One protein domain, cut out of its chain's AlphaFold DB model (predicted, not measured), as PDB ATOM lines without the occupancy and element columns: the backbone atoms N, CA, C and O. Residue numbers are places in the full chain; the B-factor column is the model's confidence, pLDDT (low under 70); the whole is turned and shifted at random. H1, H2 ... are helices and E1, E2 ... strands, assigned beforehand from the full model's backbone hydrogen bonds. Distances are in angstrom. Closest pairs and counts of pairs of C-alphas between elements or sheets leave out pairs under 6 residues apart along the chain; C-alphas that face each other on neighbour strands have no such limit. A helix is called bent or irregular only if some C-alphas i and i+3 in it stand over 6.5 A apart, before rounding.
ATOM      1  N   ASN A  44     -35.902 -39.316  20.904       83.38
ATOM      2  CA  ASN A  44     -35.862 -40.658  21.460       83.38
ATOM      3  C   ASN A  44     -36.646 -41.613  20.550       83.38
ATOM      4  O   ASN A  44     -37.870 -41.522  20.432       83.38
ATOM      5  N   LYS A  45     -35.911 -42.520  19.900       82.38
ATOM      6  CA  LYS A  45     -36.448 -43.574  19.028       82.38
ATOM      7  C   LYS A  45     -37.091 -44.724  19.813       82.38
ATOM      8  O   LYS A  45     -37.753 -45.563  19.214       82.38
ATOM      9  N   GLY A  46     -36.866 -44.785  21.126       86.38
ATOM     10  CA  GLY A  46     -37.500 -45.744  22.021       86.38
ATOM     11  C   GLY A  46     -38.894 -45.309  22.478       86.38
ATOM     12  O   GLY A  46     -39.487 -44.369  21.948       86.38
ATOM     13  N   TRP A  47     -39.401 -46.005  23.493       86.94
ATOM     14  CA  TRP A  47     -40.633 -45.650  24.197       86.94
ATOM     15  C   TRP A  47     -40.446 -44.410  25.074       86.94
ATOM     16  O   TRP A  47     -39.326 -44.087  25.484       86.94
ATOM     17  N   SER A  48     -41.550 -43.726  25.371       87.12
ATOM     18  CA  SER A  48     -41.566 -42.597  26.291       87.12
ATOM     19  C   SER A  48     -41.041 -42.990  27.674       87.12
ATOM     20  O   SER A  48     -41.323 -44.059  28.215       87.12
ATOM     21  N   GLN A  49     -40.203 -42.118  28.236       85.94
ATOM     22  CA  GLN A  49     -39.530 -42.347  29.508       85.94
ATOM     23  C   GLN A  49     -39.728 -41.150  30.428       85.94
ATOM     24  O   GLN A  49     -39.536 -40.003  30.032       85.94
ATOM     25  N   ASN A  50     -40.059 -41.424  31.688       85.56
ATOM     26  CA  ASN A  50     -40.184 -40.406  32.737       85.56
ATOM     27  C   ASN A  50     -38.956 -40.364  33.659       85.56
ATOM     28  O   ASN A  50     -38.846 -39.483  34.514       85.56
ATOM     29  N   ARG A  51     -38.058 -41.343  33.513       82.31
ATOM     30  CA  ARG A  51     -36.803 -41.465  34.251       82.31
ATOM     31  C   ARG A  51     -35.707 -41.817  33.263       82.31
ATOM     32  O   ARG A  51     -35.841 -42.805  32.546       82.31
ATOM     33  N   VAL A  52     -34.651 -41.016  33.234       81.56
ATOM     34  CA  VAL A  52     -33.505 -41.246  32.353       81.56
ATOM     35  C   VAL A  52     -32.321 -41.679  33.213       81.56
ATOM     36  O   VAL A  52     -32.035 -40.995  34.197       81.56
ATOM     37  N   PRO A  53     -31.650 -42.795  32.882       81.31
ATOM     38  CA  PRO A  53     -30.412 -43.167  33.546       81.31
ATOM     39  C   PRO A  53     -29.318 -42.165  33.161       81.31
ATOM     40  O   PRO A  53     -28.972 -42.028  31.987       81.31
ATOM     41  N   VAL A  54     -28.790 -41.457  34.151       83.69
ATOM     42  CA  VAL A  54     -27.634 -40.573  34.021       83.69
ATOM     43  C   VAL A  54     -26.478 -41.239  34.746       83.69
ATOM     44  O   VAL A  54     -26.582 -41.613  35.916       83.69
ATOM     45  N   LYS A  55     -25.382 -41.448  34.018       83.56
ATOM     46  CA  LYS A  55     -24.146 -41.953  34.603       83.56
ATOM     47  C   LYS A  55     -23.466 -40.815  35.349       83.56
ATOM     48  O   LYS A  55     -23.161 -39.787  34.746       83.56
ATOM     49  N   HIS A  56     -23.231 -41.014  36.634       80.25
ATOM     50  CA  HIS A  56     -22.414 -40.134  37.451       80.25
ATOM     51  C   HIS A  56     -21.156 -40.883  37.862       80.25
ATOM     52  O   HIS A  56     -21.198 -42.078  38.156       80.25
ATOM     53  N   LEU A  57     -20.040 -40.166  37.860       84.06
ATOM     54  CA  LEU A  57     -18.777 -40.652  38.385       84.06
ATOM     55  C   LEU A  57     -18.577 -39.986  39.741       84.06
ATOM     56  O   LEU A  57     -18.631 -38.758  39.841       84.06
ATOM     57  N   ASP A  58     -18.436 -40.792  40.788       79.62
ATOM     58  CA  ASP A  58     -18.136 -40.269  42.116       79.62
ATOM     59  C   ASP A  58     -16.702 -39.726  42.131       79.62
ATOM     60  O   ASP A  58     -15.755 -40.449  41.830       79.62
ATOM     61  N   ALA A  59     -16.539 -38.453  42.489       79.62
ATOM     62  CA  ALA A  59     -15.244 -37.781  42.512       79.62
ATOM     63  C   ALA A  59     -14.284 -38.339  43.576       79.62
ATOM     64  O   ALA A  59     -13.086 -38.084  43.494       79.62
ATOM     65  N   VAL A  60     -14.796 -39.056  44.583       84.19
ATOM     66  CA  VAL A  60     -13.979 -39.593  45.682       84.19
ATOM     67  C   VAL A  60     -13.625 -41.056  45.452       84.19
ATOM     68  O   VAL A  60     -12.495 -41.462  45.705       84.19
ATOM     69  N   THR A  61     -14.592 -41.856  45.005       85.12
ATOM     70  CA  THR A  61     -14.416 -43.309  44.866       85.12
ATOM     71  C   THR A  61     -14.122 -43.756  43.436       85.12
ATOM     72  O   THR A  61     -13.768 -44.914  43.241       85.12
ATOM     73  N   GLU A  62     -14.266 -42.866  42.446       82.31
ATOM     74  CA  GLU A  62     -14.145 -43.146  41.005       82.31
ATOM     75  C   GLU A  62     -15.081 -44.259  40.493       82.31
ATOM     76  O   GLU A  62     -14.926 -44.768  39.382       82.31
ATOM     77  N   ILE A  63     -16.099 -44.629  41.272       84.88
ATOM     78  CA  ILE A  63     -17.079 -45.640  40.882       84.88
ATOM     79  C   ILE A  63     -18.159 -44.982  40.012       84.88
ATOM     80  O   ILE A  63     -18.747 -43.961  40.380       84.88
ATOM     81  N   GLU A  64     -18.459 -45.591  38.859       82.06
ATOM     82  CA  GLU A  64     -19.625 -45.221  38.053       82.06
ATOM     83  C   GLU A  64     -20.911 -45.698  38.739       82.06
ATOM     84  O   GLU A  64     -21.129 -46.897  38.924       82.06
ATOM     85  N   PHE A  65     -21.814 -44.767  39.048       83.06
ATOM     86  CA  PHE A  65     -23.167 -45.084  39.493       83.06
ATOM     87  C   PHE A  65     -24.208 -44.503  38.536       83.06
ATOM     88  O   PHE A  65     -24.039 -43.444  37.933       83.06
ATOM     89  N   THR A  66     -25.310 -45.232  38.359       85.12
ATOM     90  CA  THR A  66     -26.428 -44.784  37.520       85.12
ATOM     91  C   THR A  66     -27.491 -44.154  38.406       85.12
ATOM     92  O   THR A  66     -28.172 -44.858  39.153       85.12
ATOM     93  N   THR A  67     -27.663 -42.839  38.303       85.19
ATOM     94  CA  THR A  67     -28.765 -42.125  38.955       85.19
ATOM     95  C   THR A  67     -29.903 -41.958  37.965       85.19
ATOM     96  O   THR A  67     -29.696 -41.664  36.792       85.19
ATOM     97  N   TYR A  68     -31.134 -42.139  38.429       82.62
ATOM     98  CA  TYR A  68     -32.311 -41.886  37.608       82.62
ATOM     99  C   TYR A  68     -32.792 -40.459  37.819       82.62
ATOM    100  O   TYR A  68     -33.416 -40.147  38.835       82.62
ATOM    101  N   GLU A  69     -32.559 -39.600  36.835       85.06
ATOM    102  CA  GLU A  69     -33.128 -38.258  36.843       85.06
ATOM    103  C   GLU A  69     -34.581 -38.286  36.364       85.06
ATOM    104  O   GLU A  69     -34.931 -38.942  35.376       85.06
ATOM    105  N   LYS A  70     -35.450 -37.539  37.056       83.50
ATOM    106  CA  LYS A  70     -36.842 -37.328  36.637       83.50
ATOM    107  C   LYS A  70     -36.878 -36.357  35.461       83.50
ATOM    108  O   LYS A  70     -37.083 -35.158  35.628       83.50
ATOM    109  N   ARG A  71     -36.703 -36.892  34.257       83.25
ATOM    110  CA  ARG A  71     -36.804 -36.153  33.001       83.25
ATOM    111  C   ARG A  71     -37.759 -36.877  32.069       83.25
ATOM    112  O   ARG A  71     -37.541 -38.038  31.740       83.25
ATOM    113  N   PHE A  72     -38.795 -36.173  31.620       84.44
ATOM    114  CA  PHE A  72     -39.675 -36.694  30.582       84.44
ATOM    115  C   PHE A  72     -39.006 -36.581  29.212       84.44
ATOM    116  O   PHE A  72     -38.613 -35.481  28.802       84.44
ATOM    117  N   VAL A  73     -38.901 -37.712  28.525       88.56
ATOM    118  CA  VAL A  73     -38.399 -37.846  27.163       88.56
ATOM    119  C   VAL A  73     -39.504 -38.513  26.335       88.56
ATOM    120  O   VAL A  73     -39.790 -39.693  26.555       88.56
ATOM    121  N   PRO A  74     -40.155 -37.778  25.417       88.31
ATOM    122  CA  PRO A  74     -41.180 -38.339  24.552       88.31
ATOM    123  C   PRO A  74     -40.539 -39.344  23.593       88.31
ATOM    124  O   PRO A  74     -39.521 -39.048  22.967       88.31
ATOM    125  N   GLY A  75     -41.131 -40.530  23.505       90.12
ATOM    126  CA  GLY A  75     -40.715 -41.575  22.582       90.12
ATOM    127  C   GLY A  75     -41.480 -41.530  21.265       90.12
ATOM    128  O   GLY A  75     -42.267 -40.615  20.994       90.12
ATOM    129  N   VAL A  76     -41.268 -42.565  20.457       89.81
ATOM    130  CA  VAL A  76     -41.985 -42.772  19.189       89.81
ATOM    131  C   VAL A  76     -43.482 -42.970  19.406       89.81
ATOM    132  O   VAL A  76     -44.272 -42.602  18.547       89.81
ATOM    133  N   ASP A  77     -43.898 -43.480  20.559       89.19
ATOM    134  CA  ASP A  77     -45.299 -43.629  20.947       89.19
ATOM    135  C   ASP A  77     -46.035 -42.288  21.037       89.19
ATOM    136  O   ASP A  77     -47.153 -42.164  20.539       89.19
ATOM    137  N   TYR A  78     -45.384 -41.256  21.579       89.19
ATOM    138  CA  TYR A  78     -45.939 -39.902  21.612       89.19
ATOM    139  C   TYR A  78     -46.024 -39.291  20.214       89.19
ATOM    140  O   TYR A  78     -47.031 -38.667  19.869       89.19
ATOM    141  N   LEU A  79     -44.985 -39.495  19.398       89.06
ATOM    142  CA  LEU A  79     -44.963 -39.028  18.015       89.06
ATOM    143  C   LEU A  79     -46.061 -39.701  17.184       89.06
ATOM    144  O   LEU A  79     -46.832 -39.020  16.508       89.06
ATOM    145  N   ALA A  80     -46.151 -41.028  17.254       89.94
ATOM    146  CA  ALA A  80     -47.131 -41.822  16.530       89.94
ATOM    147  C   ALA A  80     -48.550 -41.507  17.011       89.94
ATOM    148  O   ALA A  80     -49.411 -41.208  16.190       89.94
ATOM    149  N   GLY A  81     -48.784 -41.485  18.325       90.75
ATOM    150  CA  GLY A  81     -50.086 -41.168  18.907       90.75
ATOM    151  C   GLY A  81     -50.574 -39.769  18.527       90.75
ATOM    152  O   GLY A  81     -51.704 -39.612  18.062       90.75
ATOM    153  N   GLY A  82     -49.708 -38.756  18.641       89.25
ATOM    154  CA  GLY A  82     -50.042 -37.390  18.235       89.25
ATOM    155  C   GLY A  82     -50.268 -37.254  16.726       89.25
ATOM    156  O   GLY A  82     -51.208 -36.580  16.303       89.25
ATOM    157  N   SER A  83     -49.470 -37.947  15.909       90.25
ATOM    158  CA  SER A  83     -49.631 -37.942  14.449       90.25
ATOM    159  C   SER A  83     -50.930 -38.616  14.013       90.25
ATOM    160  O   SER A  83     -51.643 -38.082  13.166       90.25
ATOM    161  N   VAL A  84     -51.274 -39.754  14.620       92.88
ATOM    162  CA  VAL A  84     -52.536 -40.466  14.374       92.88
ATOM    163  C   VAL A  84     -53.719 -39.588  14.759       92.88
ATOM    164  O   VAL A  84     -54.649 -39.456  13.970       92.88
ATOM    165  N   LEU A  85     -53.678 -38.926  15.916       90.81
ATOM    166  CA  LEU A  85     -54.742 -38.011  16.326       90.81
ATOM    167  C   LEU A  85     -54.916 -36.854  15.330       90.81
ATOM    168  O   LEU A  85     -56.038 -36.565  14.910       90.81
ATOM    169  N   GLY A  86     -53.817 -36.229  14.901       88.88
ATOM    170  CA  GLY A  86     -53.856 -35.181  13.879       88.88
ATOM    171  C   GLY A  86     -54.414 -35.682  12.543       88.88
ATOM    172  O   GLY A  86     -55.262 -35.025  11.935       88.88
ATOM    173  N   ALA A  87     -54.014 -36.884  12.120       89.69
ATOM    174  CA  ALA A  87     -54.514 -37.525  10.909       89.69
ATOM    175  C   ALA A  87     -56.006 -37.874  11.006       89.69
ATOM    176  O   ALA A  87     -56.727 -37.725  10.018       89.69
ATOM    177  N   LEU A  88     -56.496 -38.284  12.179       89.38
ATOM    178  CA  LEU A  88     -57.915 -38.545  12.422       89.38
ATOM    179  C   LEU A  88     -58.743 -37.265  12.316       89.38
ATOM    180  O   LEU A  88     -59.754 -37.266  11.619       89.38
ATOM    181  N   ILE A  89     -58.300 -36.161  12.927       87.25
ATOM    182  CA  ILE A  89     -58.976 -34.854  12.827       87.25
ATOM    183  C   ILE A  89     -59.019 -34.384  11.366       87.25
ATOM    184  O   ILE A  89     -60.063 -33.966  10.852       87.25
ATOM    185  N   PHE A  90     -57.890 -34.507  10.665       86.50
ATOM    186  CA  PHE A  90     -57.800 -34.157   9.253       86.50
ATOM    187  C   PHE A  90     -58.737 -35.021   8.392       86.50
ATOM    188  O   PHE A  90     -59.513 -34.490   7.596       86.50
ATOM    189  N   SER A  91     -58.730 -36.340   8.599       85.00
ATOM    190  CA  SER A  91     -59.535 -37.304   7.836       85.00
ATOM    191  C   SER A  91     -61.030 -37.183   8.135       85.00
ATOM    192  O   SER A  91     -61.845 -37.244   7.215       85.00
ATOM    193  N   ALA A  92     -61.412 -36.919   9.388       84.88
ATOM    194  CA  ALA A  92     -62.801 -36.697   9.796       84.88
ATOM    195  C   ALA A  92     -63.457 -35.545   9.016       84.88
ATOM    196  O   ALA A  92     -64.643 -35.602   8.690       84.88
ATOM    197  N   THR A  93     -62.669 -34.549   8.601       79.56
ATOM    198  CA  THR A  93     -63.147 -33.428   7.774       79.56
ATOM    199  C   THR A  93     -63.674 -33.877   6.397       79.56
ATOM    200  O   THR A  93     -64.439 -33.146   5.754       79.56
TER     201      THR A  93
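AT A GLANCE: This is residues 44 to 93 of the 103 residues of an uncharacterized protein of Verrucomicrobia bacterium IMCC26134 (UniProt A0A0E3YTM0). This is a long, thin rod with a two-stranded hairpin, E1 and E2, at one end and a single helix, H1, at the other. The helix does not fold back over the hairpin: it carries the length on away from it, and residues 44 to 51 and 70 to 75, which are in no named element, fill the stretch between the two. The tip of the hairpin at residues 58 to 63 and most of the helix, residues 80 to 93, stick out free at the two ends of the rod. The printed part has 50 residues with two named strands and one named helix, in the order E1, E2, H1 along the chain; the sheet has the order E1 - E2 and is antiparallel, and the class is mixed, helices and strands. The whole is extended, with a radius of gyration of the C-alphas of 18.0 A, and the C-alphas span 62 by 16 by 10 A.

HOW THE PARTS SIT: The printed part begins with residues 44 to 51, which hold no named element, and then enters strand E1, residues 52 to 57. A short link of 6 residues, 58 to 63, joins it to strand E2, residues 64 to 69. E1 and E2 form a hairpin and are antiparallel neighbours, with 145 degrees between their N-to-C directions. The C-alphas of Val 52 and Glu 69, which face each other, are 5.4 A apart, and those of Leu 57 and Glu 64, which also face each other, are 4.7 A apart. Between the strands, N 54 and O 67 are within hydrogen-bond range at 2.8 A, and N 67 and O 54 at 2.9 A. A second short link of 6 residues, 70 to 75, joins E2 to helix H1, residues 76 to 93. E1 and H1 are apart, with no C-alpha of the one within 8 A of the other. In H1 every O i to N i+4 pair is within hydrogen-bond range, and the helix is not bent.

IN THESE COORDINATES: The first printed C-alpha, that of Asn 44, is at (-35.862, -40.658, 21.460). E1 runs from Val 52, with its C-alpha at (-33.505, -41.246, 32.353), to Leu 57, with its C-alpha at (-18.777, -40.652, 38.385), and measures 15.9 A from first to last C-alpha. In the link after it, C-alpha 60 is at (-13.979, -39.593, 45.682). E2 runs from Glu 64 to Glu 69 and measures 15.2 A from first to last C-alpha. H1 begins at Val 76, with its C-alpha at (-41.985, -42.772, 19.189), and ends at Thr 93, with its C-alpha at (-63.147, -33.428, 7.774). It has 18 residues and measures 25.8 A from first to last C-alpha.

THE WHOLE: The two C-alphas farthest apart are those of Val 60 and Thr 93, at 62.4 A, while the first and last printed C-alphas, those of Asn 44 and Thr 93, are 31.4 A apart. Without residues 58 to 63 and 80 to 93, which stand free, the body has 30 residues and spans 33 by 15 by 7 A, with a radius of gyration of 10.7 A. The printed part has no cut, and neither of its two links between named elements is long. In the full chain of 103 residues, the printed part begins at residue 44 and ends at residue 93. The mean pLDDT of the printed part is 85.7, and no printed residue is under 70; the means are 82 for E1, 84 for E2 and 88 for H1.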